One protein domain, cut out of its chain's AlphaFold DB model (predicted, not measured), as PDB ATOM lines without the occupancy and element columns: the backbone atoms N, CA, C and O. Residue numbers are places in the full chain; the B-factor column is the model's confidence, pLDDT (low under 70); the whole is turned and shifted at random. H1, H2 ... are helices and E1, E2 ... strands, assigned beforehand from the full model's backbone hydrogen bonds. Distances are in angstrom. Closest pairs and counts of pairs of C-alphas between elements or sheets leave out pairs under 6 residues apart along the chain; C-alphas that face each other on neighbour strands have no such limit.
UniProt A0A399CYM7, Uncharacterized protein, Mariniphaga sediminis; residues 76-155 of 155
ATOM      1  N   TYR A  76      -0.448 -67.150 -91.149       67.62
ATOM      2  CA  TYR A  76      -1.525 -66.189 -90.955       67.62
ATOM      3  C   TYR A  76      -2.224 -66.474 -89.640       67.62
ATOM      4  O   TYR A  76      -2.469 -67.636 -89.312       67.62
ATOM      5  N   ILE A  77      -2.560 -65.407 -88.926       64.38
ATOM      6  CA  ILE A  77      -3.509 -65.470 -87.831       64.38
ATOM      7  C   ILE A  77      -4.866 -65.034 -88.365       64.38
ATOM      8  O   ILE A  77      -4.998 -63.988 -89.008       64.38
ATOM      9  N   ARG A  78      -5.862 -65.884 -88.129       72.31
ATOM     10  CA  ARG A  78      -7.233 -65.692 -88.597       72.31
ATOM     11  C   ARG A  78      -8.135 -65.275 -87.451       72.31
ATOM     12  O   ARG A  78      -8.253 -66.013 -86.476       72.31
ATOM     13  N   PHE A  79      -8.835 -64.163 -87.635       70.69
ATOM     14  CA  PHE A  79      -9.941 -63.745 -86.786       70.69
ATOM     15  C   PHE A  79     -11.282 -64.104 -87.407       70.69
ATOM     16  O   PHE A  79     -11.555 -63.786 -88.570       70.69
ATOM     17  N   TYR A  80     -12.132 -64.736 -86.606       71.00
ATOM     18  CA  TYR A  80     -13.454 -65.192 -87.011       71.00
ATOM     19  C   TYR A  80     -14.497 -64.870 -85.944       71.00
ATOM     20  O   TYR A  80     -14.197 -64.789 -84.752       71.00
ATOM     21  N   THR A  81     -15.736 -64.677 -86.390       69.12
ATOM     22  CA  THR A  81     -16.904 -64.589 -85.505       69.12
ATOM     23  C   THR A  81     -17.259 -65.964 -84.944       69.12
ATOM     24  O   THR A  81     -16.938 -66.965 -85.575       69.12
ATOM     25  N   ASN A  82     -17.974 -66.022 -83.816       62.72
ATOM     26  CA  ASN A  82     -18.275 -67.261 -83.084       62.72
ATOM     27  C   ASN A  82     -18.819 -68.409 -83.972       62.72
ATOM     28  O   ASN A  82     -18.392 -69.553 -83.850       62.72
ATOM     29  N   ASP A  83     -19.627 -68.080 -84.985       60.59
ATOM     30  CA  ASP A  83     -20.199 -69.055 -85.929       60.59
ATOM     31  C   ASP A  83     -19.202 -69.673 -86.936       60.59
ATOM     32  O   ASP A  83     -19.608 -70.422 -87.821       60.59
ATOM     33  N   GLN A  84     -17.906 -69.333 -86.881       57.88
ATOM     34  CA  GLN A  84     -16.838 -69.758 -87.815       57.88
ATOM     35  C   GLN A  84     -17.092 -69.466 -89.312       57.88
ATOM     36  O   GLN A  84     -16.234 -69.740 -90.158       57.88
ATOM     37  N   ALA A  85     -18.243 -68.885 -89.656       56.09
ATOM     38  CA  ALA A  85     -18.674 -68.623 -91.023       56.09
ATOM     39  C   ALA A  85     -18.046 -67.350 -91.611       56.09
ATOM     40  O   ALA A  85     -17.795 -67.293 -92.815       56.09
ATOM     41  N   THR A  86     -17.730 -66.356 -90.771       65.38
ATOM     42  CA  THR A  86     -17.251 -65.046 -91.230       65.38
ATOM     43  C   THR A  86     -15.814 -64.802 -90.785       65.38
ATOM     44  O   THR A  86     -15.536 -64.559 -89.610       65.38
ATOM     45  N   VAL A  87     -14.892 -64.839 -91.749       64.94
ATOM     46  CA  VAL A  87     -13.508 -64.383 -91.560       64.94
ATOM     47  C   VAL A  87     -13.502 -62.857 -91.586       64.94
ATOM     48  O   VAL A  87     -13.778 -62.258 -92.625       64.94
ATOM     49  N   LEU A  88     -13.193 -62.226 -90.454       66.69
ATOM     50  CA  LEU A  88     -13.115 -60.764 -90.365       66.69
ATOM     51  C   LEU A  88     -11.761 -60.244 -90.835       66.69
ATOM     52  O   LEU A  88     -11.680 -59.226 -91.527       66.69
ATOM     53  N   LEU A  89     -10.697 -60.950 -90.460       69.81
ATOM     54  CA  LEU A  89      -9.343 -60.553 -90.787       69.81
ATOM     55  C   LEU A  89      -8.412 -61.761 -90.827       69.81
ATOM     56  O   LEU A  89      -8.301 -62.495 -89.851       69.81
ATOM     57  N   ASP A  90      -7.694 -61.901 -91.936       69.94
ATOM     58  CA  ASP A  90      -6.511 -62.750 -92.037       69.94
ATOM     59  C   ASP A  90      -5.294 -61.827 -92.094       69.94
ATOM     60  O   ASP A  90      -5.176 -61.014 -93.016       69.94
ATOM     61  N   TYR A  91      -4.394 -61.931 -91.119       69.00
ATOM     62  CA  TYR A  91      -3.176 -61.124 -91.096       69.00
ATOM     63  C   TYR A  91      -1.941 -62.008 -91.000       69.00
ATOM     64  O   TYR A  91      -1.949 -63.062 -90.370       69.00
ATOM     65  N   LYS A  92      -0.872 -61.589 -91.672       64.12
ATOM     66  CA  LYS A  92       0.379 -62.338 -91.716       64.12
ATOM     67  C   LYS A  92       1.150 -62.121 -90.412       64.12
ATOM     68  O   LYS A  92       1.411 -60.981 -90.044       64.12
ATOM     69  N   THR A  93       1.530 -63.204 -89.745       62.19
ATOM     70  CA  THR A  93       2.394 -63.194 -88.565       62.19
ATOM     71  C   THR A  93       3.814 -63.637 -88.921       62.19
ATOM     72  O   THR A  93       4.042 -64.372 -89.888       62.19
ATOM     73  N   ARG A  94       4.784 -63.159 -88.136       56.38
ATOM     74  CA  ARG A  94       6.178 -63.633 -88.159       56.38
ATOM     75  C   ARG A  94       6.405 -64.814 -87.209       56.38
ATOM     76  O   ARG A  94       7.497 -65.370 -87.197       56.38
ATOM     77  N   ILE A  95       5.398 -65.164 -86.410       57.88
ATOM     78  CA  ILE A  95       5.429 -66.304 -85.495       57.88
ATOM     79  C   ILE A  95       5.338 -67.588 -86.330       57.88
ATOM     80  O   ILE A  95       4.611 -67.632 -87.322       57.88
ATOM     81  N   ASN A  96       6.084 -68.622 -85.935       52.69
ATOM     82  CA  ASN A  96       6.212 -69.879 -86.679       52.69
ATOM     83  C   ASN A  96       4.954 -70.771 -86.663       52.69
ATOM     84  O   ASN A  96       4.992 -71.848 -87.253       52.69
ATOM     85  N   ASP A  97       3.840 -70.310 -86.081       52.41
ATOM     86  CA  ASP A  97       2.614 -71.094 -85.912       52.41
ATOM     87  C   ASP A  97       1.361 -70.343 -86.383       52.41
ATOM     88  O   ASP A  97       1.149 -69.162 -86.086       52.41
ATOM     89  N   ALA A  98       0.526 -71.039 -87.164       58.03
ATOM     90  CA  ALA A  98      -0.731 -70.507 -87.682       58.03
ATOM     91  C   ALA A  98      -1.812 -70.608 -86.606       58.03
ATOM     92  O   ALA A  98      -2.376 -71.682 -86.399       58.03
ATOM     93  N   ASN A  99      -2.128 -69.487 -85.958       63.22
ATOM     94  CA  ASN A  99      -3.141 -69.447 -84.908       63.22
ATOM     95  C   ASN A  99      -4.483 -68.937 -85.437       63.22
ATOM     96  O   ASN A  99      -4.558 -68.045 -86.276       63.22
ATOM     97  N   THR A 100      -5.574 -69.510 -84.944       65.75
ATOM     98  CA  THR A 100      -6.928 -69.032 -85.245       65.75
ATOM     99  C   THR A 100      -7.516 -68.524 -83.938       65.75
ATOM    100  O   THR A 100      -7.535 -69.267 -82.962       65.75
ATOM    101  N   ILE A 101      -7.932 -67.260 -83.898       71.12
ATOM    102  CA  ILE A 101      -8.363 -66.584 -82.671       71.12
ATOM    103  C   ILE A 101      -9.812 -66.129 -82.854       71.12
ATOM    104  O   ILE A 101     -10.125 -65.367 -83.771       71.12
ATOM    105  N   SER A 102     -10.703 -66.623 -81.991       74.25
ATOM    106  CA  SER A 102     -12.066 -66.094 -81.889       74.25
ATOM    107  C   SER A 102     -12.013 -64.692 -81.299       74.25
ATOM    108  O   SER A 102     -11.242 -64.436 -80.378       74.25
ATOM    109  N   ILE A 103     -12.860 -63.794 -81.792       75.69
ATOM    110  CA  ILE A 103     -12.968 -62.415 -81.291       75.69
ATOM    111  C   ILE A 103     -13.315 -62.371 -79.796       75.69
ATOM    112  O   ILE A 103     -12.921 -61.444 -79.098       75.69
ATOM    113  N   GLU A 104     -14.056 -63.366 -79.311       76.12
ATOM    114  CA  GLU A 104     -14.447 -63.480 -77.899       76.12
ATOM    115  C   GLU A 104     -13.270 -63.849 -76.997       76.12
ATOM    116  O   GLU A 104     -13.301 -63.564 -75.808       76.12
ATOM    117  N   ASN A 105     -12.212 -64.422 -77.578       79.69
ATOM    118  CA  ASN A 105     -10.995 -64.787 -76.863       79.69
ATOM    119  C   ASN A 105      -9.953 -63.659 -76.899       79.69
ATOM    120  O   ASN A 105      -8.753 -63.929 -76.828       79.69
ATOM    121  N   VAL A 106     -10.382 -62.415 -77.119       83.19
ATOM    122  CA  VAL A 106      -9.515 -61.235 -77.105       83.19
ATOM    123  C   VAL A 106      -9.827 -60.440 -75.844       83.19
ATOM    124  O   VAL A 106     -10.927 -59.919 -75.694       83.19
ATOM    125  N   ASP A 107      -8.833 -60.336 -74.964       84.94
ATOM    126  CA  ASP A 107      -8.953 -59.758 -73.623       84.94
ATOM    127  C   ASP A 107      -8.547 -58.284 -73.576       84.94
ATOM    128  O   ASP A 107      -9.079 -57.522 -72.772       84.94
ATOM    129  N   SER A 108      -7.656 -57.838 -74.466       87.88
ATOM    130  CA  SER A 108      -7.341 -56.411 -74.626       87.88
ATOM    131  C   SER A 108      -6.880 -56.072 -76.039       87.88
ATOM    132  O   SER A 108      -6.257 -56.899 -76.702       87.88
ATOM    133  N   ILE A 109      -7.158 -54.839 -76.486       87.81
ATOM    134  CA  ILE A 109      -6.739 -54.299 -77.789       87.81
ATOM    135  C   ILE A 109      -6.197 -52.871 -77.624       87.81
ATOM    136  O   ILE A 109      -6.907 -51.964 -77.167       87.81
ATOM    137  N   ASP A 110      -4.971 -52.652 -78.095       90.31
ATOM    138  CA  ASP A 110      -4.330 -51.347 -78.238       90.31
ATOM    139  C   ASP A 110      -3.974 -51.067 -79.711       90.31
ATOM    140  O   ASP A 110      -3.263 -51.829 -80.367       90.31
ATOM    141  N   ILE A 111      -4.488 -49.964 -80.257       89.25
ATOM    142  CA  ILE A 111      -4.340 -49.605 -81.675       89.25
ATOM    143  C   ILE A 111      -3.411 -48.399 -81.768       89.25
ATOM    144  O   ILE A 111      -3.792 -47.273 -81.450       89.25
ATOM    145  N   LYS A 112      -2.196 -48.628 -82.263       88.94
ATOM    146  CA  LYS A 112      -1.157 -47.607 -82.427       88.94
ATOM    147  C   LYS A 112      -1.114 -47.088 -83.865       88.94
ATOM    148  O   LYS A 112      -1.865 -47.493 -84.759       88.94
ATOM    149  N   ILE A 113      -0.212 -46.139 -84.125       85.25
ATOM    150  CA  ILE A 113      -0.019 -45.574 -85.470       85.25
ATOM    151  C   ILE A 113       0.462 -46.659 -86.445       85.25
ATOM    152  O   ILE A 113      -0.148 -46.819 -87.504       85.25
ATOM    153  N   ASN A 114       1.485 -47.426 -86.059       85.19
ATOM    154  CA  ASN A 114       2.143 -48.419 -86.914       85.19
ATOM    155  C   ASN A 114       1.892 -49.869 -86.493       85.19
ATOM    156  O   ASN A 114       2.411 -50.771 -87.137       85.19
ATOM    157  N   SER A 115       1.105 -50.111 -85.451       85.75
ATOM    158  CA  SER A 115       0.822 -51.468 -84.999       85.75
ATOM    159  C   SER A 115      -0.563 -51.607 -84.383       85.75
ATOM    160  O   SER A 115      -1.191 -50.616 -84.008       85.75
ATOM    161  N   VAL A 116      -1.033 -52.847 -84.293       87.25
ATOM    162  CA  VAL A 116      -2.151 -53.237 -83.432       87.25
ATOM    163  C   VAL A 116      -1.654 -54.323 -82.492       87.25
ATOM    164  O   VAL A 116      -1.201 -55.370 -82.945       87.25
ATOM    165  N   GLU A 117      -1.732 -54.068 -81.195       89.12
ATOM    166  CA  GLU A 117      -1.341 -55.002 -80.147       89.12
ATOM    167  C   GLU A 117      -2.598 -55.539 -79.470       89.12
ATOM    168  O   GLU A 117      -3.517 -54.781 -79.164       89.12
ATOM    169  N   PHE A 118      -2.666 -56.847 -79.248       87.00
ATOM    170  CA  PHE A 118      -3.785 -57.449 -78.531       87.00
ATOM    171  C   PHE A 118      -3.326 -58.624 -77.672       87.00
ATOM    172  O   PHE A 118      -2.330 -59.280 -77.980       87.00
ATOM    173  N   THR A 119      -4.056 -58.879 -76.589       86.88
ATOM    174  CA  THR A 119      -3.822 -60.030 -75.707       86.88
ATOM    175  C   THR A 119      -4.998 -60.984 -75.837       86.88
ATOM    176  O   THR A 119      -6.143 -60.533 -75.806       86.88
ATOM    177  N   ASP A 120      -4.728 -62.274 -76.023       83.69
ATOM    178  CA  ASP A 120      -5.773 -63.300 -76.034       83.69
ATOM    179  C   ASP A 120      -6.109 -63.803 -74.619       83.69
ATOM    180  O   ASP A 120      -5.379 -63.530 -73.665       83.69
ATOM    181  N   SER A 121      -7.186 -64.578 -74.481       83.75
ATOM    182  CA  SER A 121      -7.608 -65.161 -73.195       83.75
ATOM    183  C   SER A 121      -6.665 -66.226 -72.632       83.75
ATOM    184  O   SER A 121      -6.846 -66.696 -71.511       83.75
ATOM    185  N   GLN A 122      -5.642 -66.622 -73.392       83.12
ATOM    186  CA  GLN A 122      -4.533 -67.447 -72.909       83.12
ATOM    187  C   GLN A 122      -3.357 -66.589 -72.423       83.12
ATOM    188  O   GLN A 122      -2.302 -67.121 -72.076       83.12
ATOM    189  N   ASN A 123      -3.547 -65.268 -72.355       81.88
ATOM    190  CA  ASN A 123      -2.562 -64.273 -71.961       81.88
ATOM    191  C   ASN A 123      -1.360 -64.170 -72.923       81.88
ATOM    192  O   ASN A 123      -0.299 -63.657 -72.549       81.88
ATOM    193  N   ASN A 124      -1.503 -64.631 -74.170       81.06
ATOM    194  CA  ASN A 124      -0.491 -64.421 -75.199       81.06
ATOM    195  C   ASN A 124      -0.652 -63.027 -75.800       81.06
ATOM    196  O   ASN A 124      -1.746 -62.610 -76.186       81.06
ATOM    197  N   LYS A 125       0.472 -62.324 -75.932       82.69
ATOM    198  CA  LYS A 125       0.526 -61.014 -76.580       82.69
ATOM    199  C   LYS A 125       0.846 -61.167 -78.053       82.69
ATOM    200  O   LYS A 125       1.848 -61.775 -78.427       82.69
ATOM    201  N   HIS A 126       0.031 -60.529 -78.872       80.94
ATOM    202  CA  HIS A 126       0.156 -60.507 -80.316       80.94
ATOM    203  C   HIS A 126       0.384 -59.073 -80.781       80.94
ATOM    204  O   HIS A 126      -0.203 -58.133 -80.247       80.94
ATOM    205  N   ASN A 127       1.236 -58.907 -81.789       82.56
ATOM    206  CA  ASN A 127       1.521 -57.613 -82.392       82.56
ATOM    207  C   ASN A 127       1.419 -57.716 -83.913       82.56
ATOM    208  O   ASN A 127       2.124 -58.503 -84.547       82.56
ATOM    209  N   ILE A 128       0.551 -56.895 -84.488       79.44
ATOM    210  CA  ILE A 128       0.375 -56.740 -85.924       79.44
ATOM    211  C   ILE A 128       1.142 -55.500 -86.346       79.44
ATOM    212  O   ILE A 128       0.670 -54.381 -86.146       79.44
ATOM    213  N   ASP A 129       2.308 -55.692 -86.957       80.38
ATOM    214  CA  ASP A 129       3.056 -54.596 -87.569       80.38
ATOM    215  C   ASP A 129       2.349 -54.144 -88.855       80.38
ATOM    216  O   ASP A 129       2.290 -54.861 -89.857       80.38
ATOM    217  N   LEU A 130       1.791 -52.933 -88.836       79.38
ATOM    218  CA  LEU A 130       1.108 -52.362 -89.992       79.38
ATOM    219  C   LEU A 130       2.093 -51.962 -91.099       79.38
ATOM    220  O   LEU A 130       1.665 -51.756 -92.234       79.38
ATOM    221  N   GLY A 131       3.392 -51.864 -90.804       75.44
ATOM    222  CA  GLY A 131       4.453 -51.648 -91.787       75.44
ATOM    223  C   GLY A 131       4.608 -52.802 -92.779       75.44
ATOM    224  O   GLY A 131       5.003 -52.569 -93.923       75.44
ATOM    225  N   ASP A 132       4.212 -54.020 -92.393       68.50
ATOM    226  CA  ASP A 132       4.224 -55.191 -93.280       68.50
ATOM    227  C   ASP A 132       3.136 -55.101 -94.381       68.50
ATOM    228  O   ASP A 132       3.193 -55.825 -95.382       68.50
ATOM    229  N   PHE A 133       2.181 -54.168 -94.256       72.38
ATOM    230  CA  PHE A 133       1.122 -53.915 -95.235       72.38
ATOM    231  C   PHE A 133       1.461 -52.704 -96.107       72.38
ATOM    232  O   PHE A 133       1.538 -51.561 -95.653       72.38
ATOM    233  N   GLY A 134       1.636 -52.960 -97.405       65.44
ATOM    234  CA  GLY A 134       2.121 -51.961 -98.356       65.44
ATOM    235  C   GLY A 134       1.111 -50.867 -98.710       65.44
ATOM    236  O   GLY A 134       1.519 -49.817 -99.204       65.44
ATOM    237  N   SER A 135      -0.191 -51.074 -98.478       77.19
ATOM    238  CA  SER A 135      -1.216 -50.088 -98.833       77.19
ATOM    239  C   SER A 135      -1.840 -49.406 -97.614       77.19
ATOM    240  O   SER A 135      -2.184 -50.027 -96.608       77.19
ATOM    241  N   PHE A 136      -2.069 -48.093 -97.724       80.31
ATOM    242  CA  PHE A 136      -2.829 -47.342 -96.719       80.31
ATOM    243  C   PHE A 136      -4.244 -47.907 -96.525       80.31
ATOM    244  O   PHE A 136      -4.728 -47.972 -95.399       80.31
ATOM    245  N   LYS A 137      -4.879 -48.371 -97.609       80.38
ATOM    246  CA  LYS A 137      -6.227 -48.952 -97.580       80.38
ATOM    247  C   LYS A 137      -6.289 -50.234 -96.744       80.38
ATOM    248  O   LYS A 137      -7.220 -50.383 -95.960       80.38
ATOM    249  N   GLU A 138      -5.308 -51.128 -96.870       76.06
ATOM    250  CA  GLU A 138      -5.221 -52.340 -96.038       76.06
ATOM    251  C   GLU A 138      -4.983 -51.990 -94.572       76.06
ATOM    252  O   GLU A 138      -5.714 -52.471 -93.709       76.06
ATOM    253  N   ARG A 139      -4.027 -51.092 -94.291       82.25
ATOM    254  CA  ARG A 139      -3.745 -50.636 -92.920       82.25
ATOM    255  C   ARG A 139      -4.983 -50.036 -92.259       82.25
ATOM    256  O   ARG A 139      -5.271 -50.351 -91.109       82.25
ATOM    257  N   LYS A 140      -5.738 -49.215 -92.996       85.50
ATOM    258  CA  LYS A 140      -7.003 -48.642 -92.528       85.50
ATOM    259  C   LYS A 140      -8.040 -49.733 -92.244       85.50
ATOM    260  O   LYS A 140      -8.588 -49.755 -91.153       85.50
ATOM    261  N   LYS A 141      -8.241 -50.679 -93.170       84.12
ATOM    262  CA  LYS A 141      -9.197 -51.785 -92.993       84.12
ATOM    263  C   LYS A 141      -8.904 -52.612 -91.735       84.12
ATOM    264  O   LYS A 141      -9.834 -52.956 -91.019       84.12
ATOM    265  N   ILE A 142      -7.631 -52.910 -91.458       82.69
ATOM    266  CA  ILE A 142      -7.223 -53.630 -90.240       82.69
ATOM    267  C   ILE A 142      -7.629 -52.837 -88.996       82.69
ATOM    268  O   ILE A 142      -8.295 -53.380 -88.120       82.69
ATOM    269  N   LYS A 143      -7.274 -51.548 -88.937       87.50
ATOM    270  CA  LYS A 143      -7.640 -50.687 -87.805       87.50
ATOM    271  C   LYS A 143      -9.149 -50.599 -87.612       87.50
ATOM    272  O   LYS A 143      -9.606 -50.708 -86.484       87.50
ATOM    273  N   ASP A 144      -9.907 -50.452 -88.696       87.69
ATOM    274  CA  ASP A 144     -11.368 -50.372 -88.647       87.69
ATOM    275  C   ASP A 144     -11.976 -51.658 -88.053       87.69
ATOM    276  O   ASP A 144     -12.846 -51.578 -87.191       87.69
ATOM    277  N   VAL A 145     -11.474 -52.839 -88.435       84.06
ATOM    278  CA  VAL A 145     -11.916 -54.124 -87.856       84.06
ATOM    279  C   VAL A 145     -11.602 -54.200 -86.360       84.06
ATOM    280  O   VAL A 145     -12.471 -54.557 -85.569       84.06
ATOM    281  N   PHE A 146     -10.385 -53.843 -85.946       86.44
ATOM    282  CA  PHE A 146     -10.016 -53.878 -84.528       86.44
ATOM    283  C   PHE A 146     -10.752 -52.833 -83.684       86.44
ATOM    284  O   PHE A 146     -11.069 -53.114 -82.532       86.44
ATOM    285  N   ASN A 147     -11.074 -51.668 -84.250       87.19
ATOM    286  CA  ASN A 147     -11.939 -50.680 -83.605       87.19
ATOM    287  C   ASN A 147     -13.340 -51.254 -83.365       87.19
ATOM    288  O   ASN A 147     -13.838 -51.165 -82.250       87.19
ATOM    289  N   GLN A 148     -13.939 -51.917 -84.360       83.62
ATOM    290  CA  GLN A 148     -15.254 -52.555 -84.208       83.62
ATOM    291  C   GLN A 148     -15.249 -53.652 -83.140       83.62
ATOM    292  O   GLN A 148     -16.191 -53.768 -82.361       83.62
ATOM    293  N   ILE A 149     -14.183 -54.457 -83.081       80.19
ATOM    294  CA  ILE A 149     -14.028 -55.471 -82.032       80.19
ATOM    295  C   ILE A 149     -13.939 -54.800 -80.659       80.19
ATOM    296  O   ILE A 149     -14.605 -55.227 -79.718       80.19
ATOM    297  N   LYS A 150     -13.136 -53.735 -80.551       83.38
ATOM    298  CA  LYS A 150     -12.956 -52.998 -79.304       83.38
ATOM    299  C   LYS A 150     -14.270 -52.379 -78.816       83.38
ATOM    300  O   LYS A 150     -14.595 -52.496 -77.642       83.38
ATOM    301  N   GLU A 151     -15.043 -51.774 -79.711       81.38
ATOM    302  CA  GLU A 151     -16.364 -51.225 -79.387       81.38
ATOM    303  C   GLU A 151     -17.354 -52.313 -78.957       81.38
ATOM    304  O   GLU A 151     -18.153 -52.089 -78.062       81.38
ATOM    305  N   LYS A 152     -17.303 -53.508 -79.553       73.25
ATOM    306  CA  LYS A 152     -18.243 -54.587 -79.224       73.25
ATOM    307  C   LYS A 152     -17.949 -55.276 -77.884       73.25
ATOM    308  O   LYS A 152     -18.885 -55.723 -77.229       73.25
ATOM    309  N   ASN A 153     -16.675 -55.396 -77.508       68.75
ATOM    310  CA  ASN A 153     -16.250 -56.151 -76.322       68.75
ATOM    311  C   ASN A 153     -15.988 -55.277 -75.081       68.75
ATOM    312  O   ASN A 153     -15.939 -55.817 -73.979       68.75
ATOM    313  N   TYR A 154     -15.791 -53.961 -75.241       63.50
ATOM    314  CA  TYR A 154     -15.407 -53.059 -74.140       63.50
ATOM    315  C   TYR A 154     -16.239 -51.767 -74.049       63.50
ATOM    316  O   TYR A 154     -15.807 -50.834 -73.367       63.50
ATOM    317  N   ALA A 155     -17.377 -51.681 -74.748       52.62
ATOM    318  CA  ALA A 155     -18.395 -50.652 -74.502       52.62
ATOM    319  C   ALA A 155     -19.358 -51.102 -73.398       52.62
ATOM    320  O   ALA A 155     -19.778 -50.223 -72.613       52.62
TER     321      ALA A 155
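This is residues 76 to 155 of the 155 residues of an uncharacterized protein of Mariniphaga sediminis (UniProt A0A399CYM7). Two small three-stranded sheets and one helix stand round a shared core like three walls in a triangle. The antiparallel sheet E4 E5 E6 is one wall, and H1 and the first sheet, E2 E1 E3, lie next to each other on the same side of it. The printed part has 80 residues, with six named strands followed by one named helix, in the order E1 E2 E3 E4 E5 E6 H1. The first sheet, in the order E2 E1 E3, is mixed; the class is mixed, helices and strands. The whole is compact and rounded, with a radius of gyration of the C-alphas of 11.9 A and spans of 31 by 30 by 25 A.

E1, residues 76 to 80, and E2, residues 87 to 93, form a hairpin, antiparallel at 159 degrees, with N 79 and O 89 at 2.8 A and N 91 and O 77 at 3.0 A. E3, residues 100 to 102, is parallel to E1 at 25 degrees, with N 101 and O 78 at 2.9 A. E4, residues 106 to 111, E5, residues 115 to 120, and E6, residues 125 to 129, make a meander, each strand the antiparallel neighbour of the one before. In the hairpin of E4 and E5, N 110 and O 117 are 2.8 A apart; in that of E5 and E6, N 118 and O 126 are 3.0 A apart. H1, residues 136 to 154, is on one face of the sheet E4 E5 E6, in two layers, at a height over the sheet of 9.5 A. It lies over E4 and E5, slantwise to the strands, at 35 degrees to E5 on the local plane. The closest C-alphas of H1 and E4 are those of Lys 150 and Ile 109, 6.5 A apart. H1 is also on the sheet E2 E1 E3, where the closest C-alphas of E2 and H1 are those of Leu 88 and Val 145, 7.2 A apart. The closest C-alphas of E2 and E6, Thr 93 and Ile 128, are 7.3 A apart. E1 and E5 are apart, for instance. In H1 every O i to N i+4 pair is within hydrogen-bond range.

E1 begins at C-alpha 76, (-1.525, -66.189, -90.955). E2 and E5 are each 16.2 A from first to last C-alpha, E4 is 13.5 A, E6 13.0 A, E1 12.6 A and E3 6.8 A. H1 is 26.5 A long, from C-alpha 136 at (-2.829, -47.342, -96.719) to C-alpha 154 at (-15.407, -53.059, -74.140).

The two C-alphas farthest apart are those of Asn 96 and Ala 155, at 33.5 A. The printed part has no cut and no long link. The mean pLDDT of the printed part is 75.4, and 27 residues are under 70: residues 76 to 77, 81 to 100, 132, 134 and 153 to 155.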